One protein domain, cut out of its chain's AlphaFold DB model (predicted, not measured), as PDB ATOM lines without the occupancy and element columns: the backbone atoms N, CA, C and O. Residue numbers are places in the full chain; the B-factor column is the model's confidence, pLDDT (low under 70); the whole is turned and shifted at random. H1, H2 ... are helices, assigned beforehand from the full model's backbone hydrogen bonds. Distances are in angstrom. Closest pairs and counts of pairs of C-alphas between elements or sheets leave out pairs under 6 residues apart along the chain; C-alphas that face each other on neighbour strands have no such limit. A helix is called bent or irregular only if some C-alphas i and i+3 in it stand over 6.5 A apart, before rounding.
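AT A GLANCE: This is residues 38 to 148 of the 153 residues of the protein "Site-specific DNA-methyltransferase (adenine-specific)" of gut metagenome (UniProt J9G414). One long helix, H1, makes the long axis of the model, and a cluster of four helices, H3, H4, H5 and H6, covers its first half, with H4 slanting across it. Near the other end only the short H2 packs on H1, beside residues 57 to 64, and a long stretch without a named element, residues 73 to 86, leads from there back to the cluster. The 111 printed residues hold six named helices, H1 to H6 in order along the chain, and no named strand; the class is all helix, with 69 residues in the named helices. The whole is compact, with a radius of gyration of the C-alphas of 14.7 A, yet elongated in outline, spanning 49 by 29 by 19 A.

IN THESE COORDINATES: Find C-alpha 38 at (-9.185, -8.107, 2.123); from there H1, residues 38 to 64, runs 39.8 A to C-alpha 64 at (-0.308, 0.033, -35.782), and you can watch z fall along it. H1 is neither bent nor irregular, but only just: C-alphas 39 and 42 are 6.0 A apart. Next comes H2, residues 68 to 72, 6.0 A long. After residues 73 to 86 look for H3, residues 87 to 92, 8.8 A long, and then H4, residues 97 to 111, 20.9 A long. H5, residues 121 to 125, is 7.5 A long and is neither bent nor irregular, but only just: C-alphas 122 and 125 are 6.0 A apart. H6, residues 136 to 146, covers 15.1 A and ends with C-alpha 146 at (-5.977, -16.289, -10.412).

HOW THE PARTS SIT: Begin on H1, the longest helix. It touches H2 with its residues 57 to 64 alone, and the closest C-alphas are those of Ala 60 and Ala 71, 4.9 A apart. With residues 46 to 50 alone it only just touches H3, about perpendicular at 75 degrees, with 3 pairs of C-alphas within 8 A; the closest are those of Ser 50 and Trp 87, 5.7 A apart. H4 is close to H1 but not clearly touching, at a steep tilt of 57 degrees; their closest C-alphas, of Tyr 46 and Met 105, are 6.6 A apart. H3 and H4 form a helical hairpin, at a shallow tilt of 30 degrees, opposite ways, with the C-alphas of Val 90 and Ala 100 closest at 6.1 A. H5 touches H4, closest at the C-alphas of Val 102 and Ser 124, 6.0 A apart. H6 touches H4 at residues 97 to 98 of H4 alone, with the C-alphas of Leu 97 and Asp 136 5.7 A apart, at a steep tilt of 58 degrees, the same way. The helix packing is mostly crossed: of 4 touching pairs that have a tilt, 1 is shallow. H2 is apart from H3, H4, H5 and H6. Every O i to N i+4 pair is within hydrogen-bond range in H2, H3, H4 and H6; in H1 it is 21 of 23, and in H5 0 of 1, beside 1 of 2 O i to N i+3 pairs.

THE WHOLE: The two C-alphas farthest apart, those of Gly 65 and Ala 132, are 49.4 A apart. The printed part has no cut between residues 38 and 148. The link from H2 to H3, 14 residues, is long. The mean pLDDT of the printed part is 91.3; look at residues 124 to 126 for the 3 residues under 70.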
ATOM      1  N   ASP A  38     -10.322  -9.012   1.979       86.38
ATOM      2  CA  ASP A  38      -9.185  -8.107   2.123       86.38
ATOM      3  C   ASP A  38      -7.902  -8.671   1.486       86.38
ATOM      4  O   ASP A  38      -6.954  -7.923   1.271       86.38
ATOM      5  N   TYR A  39      -7.863  -9.969   1.150       88.38
ATOM      6  CA  TYR A  39      -6.758 -10.591   0.405       88.38
ATOM      7  C   TYR A  39      -7.107 -10.831  -1.067       88.38
ATOM      8  O   TYR A  39      -6.288 -10.591  -1.954       88.38
ATOM      9  N   ILE A  40      -8.322 -11.308  -1.346       90.56
ATOM     10  CA  ILE A  40      -8.730 -11.694  -2.702       90.56
ATOM     11  C   ILE A  40      -9.029 -10.467  -3.566       90.56
ATOM     12  O   ILE A  40      -8.561 -10.393  -4.701       90.56
ATOM     13  N   THR A  41      -9.770  -9.490  -3.040       89.44
ATOM     14  CA  THR A  41     -10.178  -8.304  -3.802       89.44
ATOM     15  C   THR A  41      -8.980  -7.495  -4.315       89.44
ATOM     16  O   THR A  41      -8.951  -7.225  -5.516       89.44
ATOM     17  N   PRO A  42      -7.950  -7.180  -3.505       90.12
ATOM     18  CA  PRO A  42      -6.763  -6.469  -3.986       90.12
ATOM     19  C   PRO A  42      -6.055  -7.161  -5.144       90.12
ATOM     20  O   PRO A  42      -5.694  -6.521  -6.128       90.12
ATOM     21  N   LEU A  43      -5.887  -8.483  -5.050       91.69
ATOM     22  CA  LEU A  43      -5.229  -9.253  -6.100       91.69
ATOM     23  C   LEU A  43      -6.042  -9.286  -7.387       91.69
ATOM     24  O   LEU A  43      -5.450  -9.269  -8.459       91.69
ATOM     25  N   LEU A  44      -7.373  -9.316  -7.299       92.00
ATOM     26  CA  LEU A  44      -8.227  -9.215  -8.481       92.00
ATOM     27  C   LEU A  44      -8.095  -7.851  -9.153       92.00
ATOM     28  O   LEU A  44      -7.990  -7.808 -10.374       92.00
ATOM     29  N   TYR A  45      -8.061  -6.760  -8.382       91.56
ATOM     30  CA  TYR A  45      -7.829  -5.420  -8.928       91.56
ATOM     31  C   TYR A  45      -6.458  -5.319  -9.588       91.56
ATOM     32  O   TYR A  45      -6.365  -4.920 -10.745       91.56
ATOM     33  N   TYR A  46      -5.410  -5.747  -8.885       93.94
ATOM     34  CA  TYR A  46      -4.051  -5.756  -9.412       93.94
ATOM     35  C   TYR A  46      -3.950  -6.586 -10.700       93.94
ATOM     36  O   TYR A  46      -3.480  -6.091 -11.725       93.94
ATOM     37  N   LYS A  47      -4.479  -7.816 -10.687       94.88
ATOM     38  CA  LYS A  47      -4.526  -8.672 -11.873       94.88
ATOM     39  C   LYS A  47      -5.318  -8.027 -13.008       94.88
ATOM     40  O   LYS A  47      -4.884  -8.111 -14.150       94.88
ATOM     41  N   ARG A  48      -6.457  -7.386 -12.721       93.94
ATOM     42  CA  ARG A  48      -7.274  -6.736 -13.752       93.94
ATOM     43  C   ARG A  48      -6.530  -5.577 -14.405       93.94
ATOM     44  O   ARG A  48      -6.609  -5.470 -15.618       93.94
ATOM     45  N   ILE A  49      -5.813  -4.757 -13.635       94.75
ATOM     46  CA  ILE A  49      -4.993  -3.662 -14.178       94.75
ATOM     47  C   ILE A  49      -3.964  -4.217 -15.172       94.75
ATOM     48  O   ILE A  49      -3.869  -3.719 -16.286       94.75
ATOM     49  N   SER A  50      -3.269  -5.297 -14.806       96.38
ATOM     50  CA  SER A  50      -2.341  -5.989 -15.714       96.38
ATOM     51  C   SER A  50      -3.037  -6.590 -16.944       96.38
ATOM     52  O   SER A  50      -2.596  -6.370 -18.063       96.38
ATOM     53  N   ASP A  51      -4.170  -7.283 -16.769       95.62
ATOM     54  CA  ASP A  51      -4.927  -7.854 -17.896       95.62
ATOM     55  C   ASP A  51      -5.421  -6.769 -18.874       95.62
ATOM     56  O   ASP A  51      -5.417  -7.008 -20.078       95.62
ATOM     57  N   VAL A  52      -5.855  -5.601 -18.371       95.44
ATOM     58  CA  VAL A  52      -6.248  -4.444 -19.200       95.44
ATOM     59  C   VAL A  52      -5.061  -3.942 -20.008       95.44
ATOM     60  O   VAL A  52      -5.194  -3.747 -21.208       95.44
ATOM     61  N   TYR A  53      -3.913  -3.758 -19.360       95.94
ATOM     62  CA  TYR A  53      -2.709  -3.263 -20.020       95.94
ATOM     63  C   TYR A  53      -2.261  -4.202 -21.149       95.94
ATOM     64  O   TYR A  53      -1.959  -3.764 -22.257       95.94
ATOM     65  N   ASP A  54      -2.298  -5.517 -20.908       95.50
ATOM     66  CA  ASP A  54      -2.039  -6.522 -21.941       95.50
ATOM     67  C   ASP A  54      -3.058  -6.429 -23.093       95.50
ATOM     68  O   ASP A  54      -2.692  -6.572 -24.256       95.50
ATOM     69  N   GLU A  55      -4.346  -6.226 -22.794       95.06
ATOM     70  CA  GLU A  55      -5.404  -6.062 -23.804       95.06
ATOM     71  C   GLU A  55      -5.166  -4.830 -24.684       95.06
ATOM     72  O   GLU A  55      -5.180  -4.951 -25.908       95.06
ATOM     73  N   GLU A  56      -4.881  -3.688 -24.063       96.44
ATOM     74  CA  GLU A  56      -4.604  -2.404 -24.716       96.44
ATOM     75  C   GLU A  56      -3.339  -2.466 -25.570       96.44
ATOM     76  O   GLU A  56      -3.341  -2.042 -26.724       96.44
ATOM     77  N   THR A  57      -2.287  -3.110 -25.057       96.12
ATOM     78  CA  THR A  57      -1.055  -3.354 -25.818       96.12
ATOM     79  C   THR A  57      -1.343  -4.164 -27.084       96.12
ATOM     80  O   THR A  57      -0.868  -3.827 -28.166       96.12
ATOM     81  N   GLN A  58      -2.129  -5.242 -26.977       96.19
ATOM     82  CA  GLN A  58      -2.459  -6.079 -28.135       96.19
ATOM     83  C   GLN A  58      -3.350  -5.352 -29.151       96.19
ATOM     84  O   GLN A  58      -3.207  -5.580 -30.354       96.19
ATOM     85  N   GLU A  59      -4.256  -4.490 -28.691       96.38
ATOM     86  CA  GLU A  59      -5.085  -3.651 -29.559       96.38
ATOM     87  C   GLU A  59      -4.232  -2.616 -30.308       96.38
ATOM     88  O   GLU A  59      -4.264  -2.577 -31.538       96.38
ATOM     89  N   ALA A  60      -3.359  -1.889 -29.606       96.75
ATOM     90  CA  ALA A  60      -2.457  -0.911 -30.210       96.75
ATOM     91  C   ALA A  60      -1.466  -1.544 -31.206       96.75
ATOM     92  O   ALA A  60      -1.197  -0.975 -32.267       96.75
ATOM     93  N   LEU A  61      -0.958  -2.749 -30.918       97.19
ATOM     94  CA  LEU A  61      -0.142  -3.519 -31.866       97.19
ATOM     95  C   LEU A  61      -0.930  -3.870 -33.127       97.19
ATOM     96  O   LEU A  61      -0.407  -3.783 -34.236       97.19
ATOM     97  N   LYS A  62      -2.193  -4.274 -32.987       96.38
ATOM     98  CA  LYS A  62      -3.030  -4.616 -34.137       96.38
ATOM     99  C   LYS A  62      -3.298  -3.392 -35.014       96.38
ATOM    100  O   LYS A  62      -3.215  -3.506 -36.236       96.38
ATOM    101  N   ASP A  63      -3.584  -2.249 -34.401       95.06
ATOM    102  CA  ASP A  63      -3.949  -1.021 -35.111       95.06
ATOM    103  C   ASP A  63      -2.751  -0.359 -35.802       95.06
ATOM    104  O   ASP A  63      -2.886   0.190 -36.895       95.06
ATOM    105  N   SER A  64      -1.561  -0.476 -35.211       94.56
ATOM    106  CA  SER A  64      -0.308   0.033 -35.782       94.56
ATOM    107  C   SER A  64       0.364  -0.914 -36.783       94.56
ATOM    108  O   SER A  64       1.351  -0.545 -37.415       94.56
ATOM    109  N   GLY A  65      -0.148  -2.137 -36.952       95.25
ATOM    110  CA  GLY A  65       0.478  -3.148 -37.808       95.25
ATOM    111  C   GLY A  65       1.712  -3.818 -37.189       95.25
ATOM    112  O   GLY A  65       2.549  -4.345 -37.921       95.25
ATOM    113  N   GLY A  66       1.806  -3.837 -35.858       95.06
ATOM    114  CA  GLY A  66       2.850  -4.510 -35.086       95.06
ATOM    115  C   GLY A  66       3.965  -3.591 -34.593       95.06
ATOM    116  O   GLY A  66       5.052  -4.084 -34.304       95.06
ATOM    117  N   ASP A  67       3.727  -2.283 -34.518       96.19
ATOM    118  CA  ASP A  67       4.705  -1.325 -34.007       96.19
ATOM    119  C   ASP A  67       4.730  -1.356 -32.470       96.19
ATOM    120  O   ASP A  67       3.814  -0.883 -31.790       96.19
ATOM    121  N   GLU A  68       5.786  -1.954 -31.919       94.50
ATOM    122  CA  GLU A  68       5.990  -2.062 -30.473       94.50
ATOM    123  C   GLU A  68       6.256  -0.705 -29.811       94.50
ATOM    124  O   GLU A  68       5.842  -0.500 -28.669       94.50
ATOM    125  N   GLU A  69       6.899   0.237 -30.512       94.81
ATOM    126  CA  GLU A  69       7.152   1.576 -29.977       94.81
ATOM    127  C   GLU A  69       5.822   2.305 -29.803       94.81
ATOM    128  O   GLU A  69       5.525   2.775 -28.702       94.81
ATOM    129  N   TYR A  70       4.969   2.286 -30.834       94.56
ATOM    130  CA  TYR A  70       3.616   2.836 -30.761       94.56
ATOM    131  C   TYR A  70       2.790   2.189 -29.641       94.56
ATOM    132  O   TYR A  70       2.180   2.892 -28.836       94.56
ATOM    133  N   ALA A  71       2.785   0.855 -29.558       95.44
ATOM    134  CA  ALA A  71       2.000   0.132 -28.560       95.44
ATOM    135  C   ALA A  71       2.482   0.359 -27.118       95.44
ATOM    136  O   ALA A  71       1.708   0.184 -26.179       95.44
ATOM    137  N   SER A  72       3.742   0.758 -26.929       91.44
ATOM    138  CA  SER A  72       4.301   1.093 -25.616       91.44
ATOM    139  C   SER A  72       3.970   2.513 -25.142       91.44
ATOM    140  O   SER A  72       4.196   2.834 -23.973       91.44
ATOM    141  N   LEU A  73       3.438   3.375 -26.021       93.00
ATOM    142  CA  LEU A  73       3.154   4.764 -25.672       93.00
ATOM    143  C   LEU A  73       2.101   4.839 -24.553       93.00
ATOM    144  O   LEU A  73       1.056   4.195 -24.662       93.00
ATOM    145  N   PRO A  74       2.302   5.683 -23.521       91.44
ATOM    146  CA  PRO A  74       1.347   5.830 -22.419       91.44
ATOM    147  C   PRO A  74      -0.076   6.188 -22.863       91.44
ATOM    148  O   PRO A  74      -1.028   5.844 -22.179       91.44
ATOM    149  N   GLU A  75      -0.231   6.853 -24.012       92.88
ATOM    150  CA  GLU A  75      -1.533   7.227 -24.582       92.88
ATOM    151  C   GLU A  75      -2.392   6.022 -24.993       92.88
ATOM    152  O   GLU A  75      -3.610   6.152 -25.093       92.88
ATOM    153  N   GLN A  76      -1.775   4.855 -25.214       95.50
ATOM    154  CA  GLN A  76      -2.492   3.618 -25.530       95.50
ATOM    155  C   GLN A  76      -3.059   2.936 -24.280       95.50
ATOM    156  O   GLN A  76      -3.907   2.056 -24.405       95.50
ATOM    157  N   HIS A  77      -2.618   3.344 -23.084       96.00
ATOM    158  CA  HIS A  77      -2.902   2.640 -21.837       96.00
ATOM    159  C   HIS A  77      -3.711   3.494 -20.868       96.00
ATOM    160  O   HIS A  77      -3.400   4.656 -20.612       96.00
ATOM    161  N   ARG A  78      -4.731   2.899 -20.238       94.56
ATOM    162  CA  ARG A  78      -5.509   3.574 -19.177       94.56
ATOM    163  C   ARG A  78      -4.714   3.778 -17.893       94.56
ATOM    164  O   ARG A  78      -5.010   4.699 -17.131       94.56
ATOM    165  N   PHE A  79      -3.767   2.885 -17.625       95.62
ATOM    166  CA  PHE A  79      -2.931   2.910 -16.434       95.62
ATOM    167  C   PHE A  79      -1.470   2.718 -16.814       95.62
ATOM    168  O   PHE A  79      -1.138   1.866 -17.632       95.62
ATOM    169  N   VAL A  80      -0.587   3.450 -16.146       95.62
ATOM    170  CA  VAL A  80       0.855   3.230 -16.237       95.62
ATOM    171  C   VAL A  80       1.230   2.061 -15.328       95.62
ATOM    172  O   VAL A  80       0.962   2.093 -14.124       95.62
ATOM    173  N   ILE A  81       1.877   1.037 -15.882       96.62
ATOM    174  CA  ILE A  81       2.475  -0.057 -15.110       96.62
ATOM    175  C   ILE A  81       3.997   0.086 -15.192       96.62
ATOM    176  O   ILE A  81       4.564  -0.161 -16.251       96.62
ATOM    177  N   PRO A  82       4.675   0.490 -14.102       96.50
ATOM    178  CA  PRO A  82       6.133   0.557 -14.089       96.50
ATOM    179  C   PRO A  82       6.784  -0.819 -14.270       96.50
ATOM    180  O   PRO A  82       6.222  -1.840 -13.862       96.50
ATOM    181  N   ASP A  83       8.014  -0.833 -14.780       95.19
ATOM    182  CA  ASP A  83       8.806  -2.056 -14.930       95.19
ATOM    183  C   ASP A  83       8.891  -2.855 -13.621       95.19
ATOM    184  O   ASP A  83       9.110  -2.314 -12.529       95.19
ATOM    185  N   GLY A  84       8.718  -4.175 -13.717       95.81
ATOM    186  CA  GLY A  84       8.756  -5.071 -12.562       95.81
ATOM    187  C   GLY A  84       7.496  -5.037 -11.689       95.81
ATOM    188  O   GLY A  84       7.481  -5.687 -10.635       95.81
ATOM    189  N   CYS A  85       6.468  -4.278 -12.087       97.00
ATOM    190  CA  CYS A  85       5.184  -4.180 -11.396       97.00
ATOM    191  C   CYS A  85       4.045  -4.863 -12.156       97.00
ATOM    192  O   CYS A  85       2.911  -4.800 -11.693       97.00
ATOM    193  N   HIS A  86       4.308  -5.505 -13.296       97.56
ATOM    194  CA  HIS A  86       3.286  -6.257 -14.006       97.56
ATOM    195  C   HIS A  86       2.956  -7.561 -13.264       97.56
ATOM    196  O   HIS A  86       3.803  -8.154 -12.584       97.56
ATOM    197  N   TRP A  87       1.726  -8.066 -13.416       97.31
ATOM    198  CA  TRP A  87       1.311  -9.335 -12.805       97.31
ATOM    199  C   TRP A  87       2.285 -10.476 -13.112       97.31
ATOM    200  O   TRP A  87       2.608 -11.277 -12.230       97.31
ATOM    201  N   GLN A  88       2.769 -10.534 -14.355       96.94
ATOM    202  CA  GLN A  88       3.704 -11.564 -14.791       96.94
ATOM    203  C   GLN A  88       5.064 -11.452 -14.077       96.94
ATOM    204  O   GLN A  88       5.592 -12.480 -13.658       96.94
ATOM    205  N   ASP A  89       5.558 -10.237 -13.811       97.50
ATOM    206  CA  ASP A  89       6.816 -10.021 -13.080       97.50
ATOM    207  C   ASP A  89       6.748 -10.592 -11.661       97.50
ATOM    208  O   ASP A  89       7.677 -11.234 -11.174       97.50
ATOM    209  N   VAL A  90       5.621 -10.380 -10.975       95.94
ATOM    210  CA  VAL A  90       5.401 -10.921  -9.627       95.94
ATOM    211  C   VAL A  90       5.224 -12.437  -9.669       95.94
ATOM    212  O   VAL A  90       5.736 -13.138  -8.794       95.94
ATOM    213  N   ARG A  91       4.526 -12.955 -10.682       96.31
ATOM    214  CA  ARG A  91       4.290 -14.391 -10.862       96.31
ATOM    215  C   ARG A  91       5.581 -15.179 -11.093       96.31
ATOM    216  O   ARG A  91       5.689 -16.308 -10.619       96.31
ATOM    217  N   GLU A  92       6.556 -14.595 -11.783       96.56
ATOM    218  CA  GLU A  92       7.844 -15.232 -12.081       96.56
ATOM    219  C   GLU A  92       8.825 -15.232 -10.899       96.56
ATOM    220  O   GLU A  92       9.817 -15.966 -10.911       96.56
ATOM    221  N   ARG A  93       8.549 -14.471  -9.831       95.06
ATOM    222  CA  ARG A  93       9.414 -14.441  -8.644       95.06
ATOM    223  C   ARG A  93       9.402 -15.761  -7.879       95.06
ATOM    224  O   ARG A  93       8.371 -16.403  -7.664       95.06
ATOM    225  N   SER A  94      10.579 -16.140  -7.387       91.12
ATOM    226  CA  SER A  94      10.796 -17.369  -6.621       91.12
ATOM    227  C   SER A  94      10.390 -17.248  -5.148       91.12
ATOM    228  O   SER A  94       9.940 -18.240  -4.573       91.12
ATOM    229  N   GLU A  95      10.497 -16.060  -4.556       92.69
ATOM    230  CA  GLU A  95      10.297 -15.814  -3.126       92.69
ATOM    231  C   GLU A  95       9.855 -14.373  -2.834       92.69
ATOM    232  O   GLU A  95       9.866 -13.509  -3.712       92.69
ATOM    233  N   ASN A  96       9.490 -14.112  -1.574       91.88
ATOM    234  CA  ASN A  96       9.088 -12.793  -1.080       91.88
ATOM    235  C   ASN A  96       7.904 -12.207  -1.863       91.88
ATOM    236  O   ASN A  96       7.825 -11.000  -2.109       91.88
ATOM    237  N   LEU A  97       6.957 -13.075  -2.223       93.38
ATOM    238  CA  LEU A  97       5.825 -12.739  -3.081       93.38
ATOM    239  C   LEU A  97       4.910 -11.710  -2.420       93.38
ATOM    240  O   LEU A  97       4.447 -10.790  -3.082       93.38
ATOM    241  N   GLY A  98       4.707 -11.800  -1.103       91.81
ATOM    242  CA  GLY A  98       3.903 -10.819  -0.368       91.81
ATOM    243  C   GLY A  98       4.463  -9.397  -0.463       91.81
ATOM    244  O   GLY A  98       3.723  -8.453  -0.729       91.81
ATOM    245  N   ALA A  99       5.782  -9.243  -0.311       91.62
ATOM    246  CA  ALA A  99       6.445  -7.948  -0.472       91.62
ATOM    247  C   ALA A  99       6.429  -7.481  -1.936       91.62
ATOM    248  O   ALA A  99       6.246  -6.294  -2.192       91.62
ATOM    249  N   ALA A 100       6.573  -8.408  -2.890       93.56
ATOM    250  CA  ALA A 100       6.486  -8.117  -4.317       93.56
ATOM    251  C   ALA A 100       5.110  -7.563  -4.716       93.56
ATOM    252  O   ALA A 100       5.047  -6.531  -5.373       93.56
ATOM    253  N   ILE A 101       4.027  -8.201  -4.261       93.12
ATOM    254  CA  ILE A 101       2.643  -7.768  -4.504       93.12
ATOM    255  C   ILE A 101       2.418  -6.359  -3.949       93.12
ATOM    256  O   ILE A 101       1.967  -5.472  -4.670       93.12
ATOM    257  N   VAL A 102       2.761  -6.134  -2.675       92.06
ATOM    258  CA  VAL A 102       2.587  -4.822  -2.028       92.06
ATOM    259  C   VAL A 102       3.428  -3.747  -2.722       92.06
ATOM    260  O   VAL A 102       2.949  -2.633  -2.929       92.06
ATOM    261  N   GLY A 103       4.663  -4.079  -3.104       93.12
ATOM    262  CA  GLY A 103       5.551  -3.184  -3.839       93.12
ATOM    263  C   GLY A 103       4.985  -2.787  -5.200       93.12
ATOM    264  O   GLY A 103       4.877  -1.595  -5.472       93.12
ATOM    265  N   ALA A 104       4.569  -3.764  -6.010       94.88
ATOM    266  CA  ALA A 104       4.007  -3.537  -7.341       94.88
ATOM    267  C   ALA A 104       2.751  -2.658  -7.282       94.88
ATOM    268  O   ALA A 104       2.685  -1.625  -7.944       94.88
ATOM    269  N   MET A 105       1.796  -2.998  -6.409       93.56
ATOM    270  CA  MET A 105       0.574  -2.209  -6.225       93.56
ATOM    271  C   MET A 105       0.872  -0.765  -5.799       93.56
ATOM    272  O   MET A 105       0.253   0.168  -6.303       93.56
ATOM    273  N   ARG A 106       1.846  -0.555  -4.904       93.00
ATOM    274  CA  ARG A 106       2.241   0.793  -4.478       93.00
ATOM    275  C   ARG A 106       2.872   1.603  -5.611       93.00
ATOM    276  O   ARG A 106       2.591   2.791  -5.719       93.00
ATOM    277  N   GLN A 107       3.736   0.994  -6.417       94.94
ATOM    278  CA  GLN A 107       4.367   1.683  -7.546       94.94
ATOM    279  C   GLN A 107       3.343   2.037  -8.628       94.94
ATOM    280  O   GLN A 107       3.358   3.160  -9.120       94.94
ATOM    281  N   ILE A 108       2.405   1.131  -8.920       95.38
ATOM    282  CA  ILE A 108       1.277   1.410  -9.817       95.38
ATOM    283  C   ILE A 108       0.444   2.578  -9.279       95.38
ATOM    284  O   ILE A 108       0.124   3.489 -10.031       95.38
ATOM    285  N   GLU A 109       0.124   2.613  -7.984       93.88
ATOM    286  CA  GLU A 109      -0.621   3.740  -7.405       93.88
ATOM    287  C   GLU A 109       0.114   5.077  -7.576       93.88
ATOM    288  O   GLU A 109      -0.489   6.058  -8.006       93.88
ATOM    289  N   ILE A 110       1.418   5.116  -7.286       93.94
ATOM    290  CA  ILE A 110       2.241   6.329  -7.421       93.94
ATOM    291  C   ILE A 110       2.309   6.797  -8.880       93.94
ATOM    292  O   ILE A 110       2.303   8.000  -9.133       93.94
ATOM    293  N   ALA A 111       2.359   5.862  -9.829       95.06
ATOM    294  CA  ALA A 111       2.396   6.163 -11.256       95.06
ATOM    295  C   ALA A 111       1.046   6.652 -11.817       95.06
ATOM    296  O   ALA A 111       1.013   7.194 -12.917       95.06
ATOM    297  N   ASN A 112      -0.053   6.486 -11.072       94.75
ATOM    298  CA  ASN A 112      -1.415   6.813 -11.506       94.75
ATOM    299  C   ASN A 112      -2.157   7.687 -10.467       94.75
ATOM    300  O   ASN A 112      -3.208   7.279  -9.955       94.75
ATOM    301  N   PRO A 113      -1.643   8.885 -10.125       93.19
ATOM    302  CA  PRO A 113      -2.182   9.700  -9.035       93.19
ATOM    303  C   PRO A 113      -3.609  10.206  -9.291       93.19
ATOM    304  O   PRO A 113      -4.380  10.355  -8.348       93.19
ATOM    305  N   ASP A 114      -3.998  10.424 -10.546       91.81
ATOM    306  CA  ASP A 114      -5.321  10.974 -10.866       91.81
ATOM    307  C   ASP A 114      -6.444   9.923 -10.814       91.81
ATOM    308  O   ASP A 114      -7.621  10.276 -10.726       91.81
ATOM    309  N   THR A 115      -6.102   8.629 -10.856       89.94
ATOM    310  CA  THR A 115      -7.080   7.532 -10.981       89.94
ATOM    311  C   THR A 115      -7.020   6.509  -9.851       89.94
ATOM    312  O   THR A 115      -8.066   6.013  -9.431       89.94
ATOM    313  N   LEU A 116      -5.829   6.176  -9.342       89.56
ATOM    314  CA  LEU A 116      -5.628   5.094  -8.369       89.56
ATOM    315  C   LEU A 116      -5.191   5.575  -6.982       89.56
ATOM    316  O   LEU A 116      -5.004   4.742  -6.094       89.56
ATOM    317  N   TYR A 117      -5.047   6.884  -6.763       86.00
ATOM    318  CA  TYR A 117      -4.583   7.422  -5.485       86.00
ATOM    319  C   TYR A 117      -5.421   6.928  -4.299       86.00
ATOM    320  O   TYR A 117      -6.637   7.116  -4.242       86.00
ATOM    321  N   GLY A 118      -4.755   6.293  -3.332       81.38
ATOM    322  CA  GLY A 118      -5.394   5.759  -2.131       81.38
ATOM    323  C   GLY A 118      -6.165   4.449  -2.331       81.38
ATOM    324  O   GLY A 118      -6.631   3.884  -1.345       81.38
ATOM    325  N   VAL A 119      -6.328   3.957  -3.563       84.75
ATOM    326  CA  VAL A 119      -7.127   2.756  -3.857       84.75
ATOM    327  C   VAL A 119      -6.339   1.492  -3.530       84.75
ATOM    328  O   VAL A 119      -6.858   0.592  -2.871       84.75
ATOM    329  N   LEU A 120      -5.080   1.418  -3.964       82.12
ATOM    330  CA  LEU A 120      -4.241   0.236  -3.785       82.12
ATOM    331  C   LEU A 120      -3.524   0.234  -2.428       82.12
ATOM    332  O   LEU A 120      -3.233  -0.827  -1.871       82.12
ATOM    333  N   SER A 121      -3.270   1.402  -1.841       73.69
ATOM    334  CA  SER A 121      -2.636   1.532  -0.527       73.69
ATOM    335  C   SER A 121      -3.524   1.071   0.627       73.69
ATOM    336  O   SER A 121      -2.975   0.592   1.625       73.69
ATOM    337  N   MET A 122      -4.858   1.052   0.481       71.50
ATOM    338  CA  MET A 122      -5.752   0.364   1.434       71.50
ATOM    339  C   MET A 122      -5.379  -1.115   1.614       71.50
ATOM    340  O   MET A 122      -5.619  -1.704   2.668       71.50
ATOM    341  N   PHE A 123      -4.736  -1.717   0.613       70.00
ATOM    342  CA  PHE A 123      -4.386  -3.135   0.606       70.00
ATOM    343  C   PHE A 123      -3.051  -3.430   1.300       70.00
ATOM    344  O   PHE A 123      -2.798  -4.565   1.708       70.00
ATOM    345  N   SER A 124      -2.223  -2.402   1.508       65.25
ATOM    346  CA  SER A 124      -0.962  -2.504   2.255       65.25
ATOM    347  C   SER A 124      -1.160  -2.696   3.766       65.25
ATOM    348  O   SER A 124      -0.238  -3.130   4.453       65.25
ATOM    349  N   ALA A 125      -2.371  -2.439   4.279       63.47
ATOM    350  CA  ALA A 125      -2.733  -2.661   5.680       63.47
ATOM    351  C   ALA A 125      -2.773  -4.153   6.071       63.47
ATOM    352  O   ALA A 125      -2.760  -4.493   7.256       63.47
ATOM    353  N   GLN A 126      -2.826  -5.053   5.086       66.94
ATOM    354  CA  GLN A 126      -2.907  -6.490   5.315       66.94
ATOM    355  C   GLN A 126      -1.527  -7.121   5.516       66.94
ATOM    356  O   GLN A 126      -0.512  -6.681   4.978       66.94
ATOM    357  N   LYS A 127      -1.489  -8.218   6.278       71.38
ATOM    358  CA  LYS A 127      -0.258  -8.903   6.701       71.38
ATOM    359  C   LYS A 127       0.353  -9.785   5.596       71.38
ATOM    360  O   LYS A 127       0.815 -10.885   5.884       71.38
ATOM    361  N   TRP A 128       0.401  -9.310   4.349       77.38
ATOM    362  CA  TRP A 128       0.993 -10.018   3.200       77.38
ATOM    363  C   TRP A 128       2.456 -10.407   3.415       77.38
ATOM    364  O   TRP A 128       2.915 -11.429   2.918       77.38
ATOM    365  N   THR A 129       3.196  -9.599   4.170       79.81
ATOM    366  CA  THR A 129       4.604  -9.843   4.504       79.81
ATOM    367  C   THR A 129       4.779 -10.744   5.728       79.81
ATOM    368  O   THR A 129       5.890 -11.193   6.011       79.81
ATOM    369  N   ASN A 130       3.698 -11.053   6.452       82.94
ATOM    370  CA  ASN A 130       3.748 -11.973   7.577       82.94
ATOM    371  C   ASN A 130       3.676 -13.417   7.072       82.94
ATOM    372  O   ASN A 130       2.595 -13.987   6.921       82.94
ATOM    373  N   LYS A 131       4.848 -14.032   6.888       79.62
ATOM    374  CA  LYS A 131       4.966 -15.421   6.422       79.62
ATOM    375  C   LYS A 131       4.320 -16.455   7.360       79.62
ATOM    376  O   LYS A 131       4.045 -17.563   6.909       79.62
ATOM    377  N   ALA A 132       4.048 -16.115   8.626       76.94
ATOM    378  CA  ALA A 132       3.300 -16.988   9.538       76.94
ATOM    379  C   ALA A 132       1.792 -17.016   9.225       76.94
ATOM    380  O   ALA A 132       1.116 -17.986   9.557       76.94
ATOM    381  N   VAL A 133       1.275 -15.969   8.574       80.31
ATOM    382  CA  VAL A 133      -0.103 -15.900   8.069       80.31
ATOM    383  C   VAL A 133      -0.136 -16.389   6.620       80.31
ATOM    384  O   VAL A 133      -0.833 -17.343   6.291       80.31
ATOM    385  N   LEU A 134       0.656 -15.795   5.733       85.62
ATOM    386  CA  LEU A 134       0.628 -16.142   4.318       85.62
ATOM    387  C   LEU A 134       2.051 -16.354   3.806       85.62
ATOM    388  O   LEU A 134       2.788 -15.411   3.536       85.62
ATOM    389  N   ASN A 135       2.458 -17.621   3.728       90.69
ATOM    390  CA  ASN A 135       3.763 -17.987   3.186       90.69
ATOM    391  C   ASN A 135       3.779 -17.898   1.650       90.69
ATOM    392  O   ASN A 135       2.733 -17.929   0.999       90.69
ATOM    393  N   ASP A 136       4.979 -17.842   1.070       91.81
ATOM    394  CA  ASP A 136       5.155 -17.711  -0.382       91.81
ATOM    395  C   ASP A 136       4.499 -18.872  -1.161       91.81
ATOM    396  O   ASP A 136       4.007 -18.663  -2.264       91.81
ATOM    397  N   GLY A 137       4.403 -20.075  -0.580       93.06
ATOM    398  CA  GLY A 137       3.707 -21.211  -1.197       93.06
ATOM    399  C   GLY A 137       2.217 -20.939  -1.422       93.06
ATOM    400  O   GLY A 137       1.733 -21.048  -2.545       93.06
ATOM    401  N   LYS A 138       1.501 -20.488  -0.385       91.94
ATOM    402  CA  LYS A 138       0.079 -20.125  -0.499       91.94
ATOM    403  C   LYS A 138      -0.146 -18.931  -1.423       91.94
ATOM    404  O   LYS A 138      -1.123 -18.918  -2.168       91.94
ATOM    405  N   ILE A 139       0.737 -17.930  -1.373       93.69
ATOM    406  CA  ILE A 139       0.658 -16.777  -2.281       93.69
ATOM    407  C   ILE A 139       0.825 -17.243  -3.728       93.69
ATOM    408  O   ILE A 139       0.057 -16.827  -4.590       93.69
ATOM    409  N   ARG A 140       1.776 -18.144  -3.991       95.88
ATOM    410  CA  ARG A 140       1.969 -18.731  -5.317       95.88
ATOM    411  C   ARG A 140       0.745 -19.508  -5.779       95.88
ATOM    412  O   ARG A 140       0.291 -19.271  -6.893       95.88
ATOM    413  N   ASP A 141       0.182 -20.374  -4.940       95.62
ATOM    414  CA  ASP A 141      -1.033 -21.123  -5.283       95.62
ATOM    415  C   ASP A 141      -2.184 -20.179  -5.653       95.62
ATOM    416  O   ASP A 141      -2.913 -20.417  -6.620       95.62
ATOM    417  N   LEU A 142      -2.314 -19.069  -4.918       94.75
ATOM    418  CA  LEU A 142      -3.316 -18.044  -5.174       94.75
ATOM    419  C   LEU A 142      -3.062 -17.302  -6.495       94.75
ATOM    420  O   LEU A 142      -3.987 -17.166  -7.296       94.75
ATOM    421  N   ILE A 143      -1.823 -16.877  -6.761       95.50
ATOM    422  CA  ILE A 143      -1.417 -16.256  -8.034       95.50
ATOM    423  C   ILE A 143      -1.691 -17.204  -9.206       95.50
ATOM    424  O   ILE A 143      -2.292 -16.803 -10.205       95.50
ATOM    425  N   GLU A 144      -1.289 -18.470  -9.102       96.31
ATOM    426  CA  GLU A 144      -1.497 -19.456 -10.163       96.31
ATOM    427  C   GLU A 144      -2.979 -19.734 -10.386       96.31
ATOM    428  O   GLU A 144      -3.427 -19.830 -11.529       96.31
ATOM    429  N   HIS A 145      -3.773 -19.799  -9.315       95.81
ATOM    430  CA  HIS A 145      -5.219 -19.928  -9.427       95.81
ATOM    431  C   HIS A 145      -5.847 -18.739 -10.152       95.81
ATOM    432  O   HIS A 145      -6.574 -18.948 -11.126       95.81
ATOM    433  N   LEU A 146      -5.504 -17.509  -9.755       94.19
ATOM    434  CA  LEU A 146      -5.977 -16.289 -10.412       94.19
ATOM    435  C   LEU A 146      -5.473 -16.152 -11.861       94.19
ATOM    436  O   LEU A 146      -6.105 -15.500 -12.690       94.19
ATOM    437  N   SER A 147      -4.371 -16.821 -12.205       94.62
ATOM    438  CA  SER A 147      -3.799 -16.849 -13.558       94.62
ATOM    439  C   SER A 147      -4.459 -17.861 -14.501       94.62
ATOM    440  O   SER A 147      -4.208 -17.827 -15.706       94.62
ATOM    441  N   LYS A 148      -5.354 -18.732 -14.008       92.06
ATOM    442  CA  LYS A 148      -6.125 -19.680 -14.847       92.06
ATOM    443  C   LYS A 148      -7.152 -18.993 -15.758       92.06
ATOM    444  O   LYS A 148      -7.750 -19.658 -16.612       92.06
TER     445      LYS A 148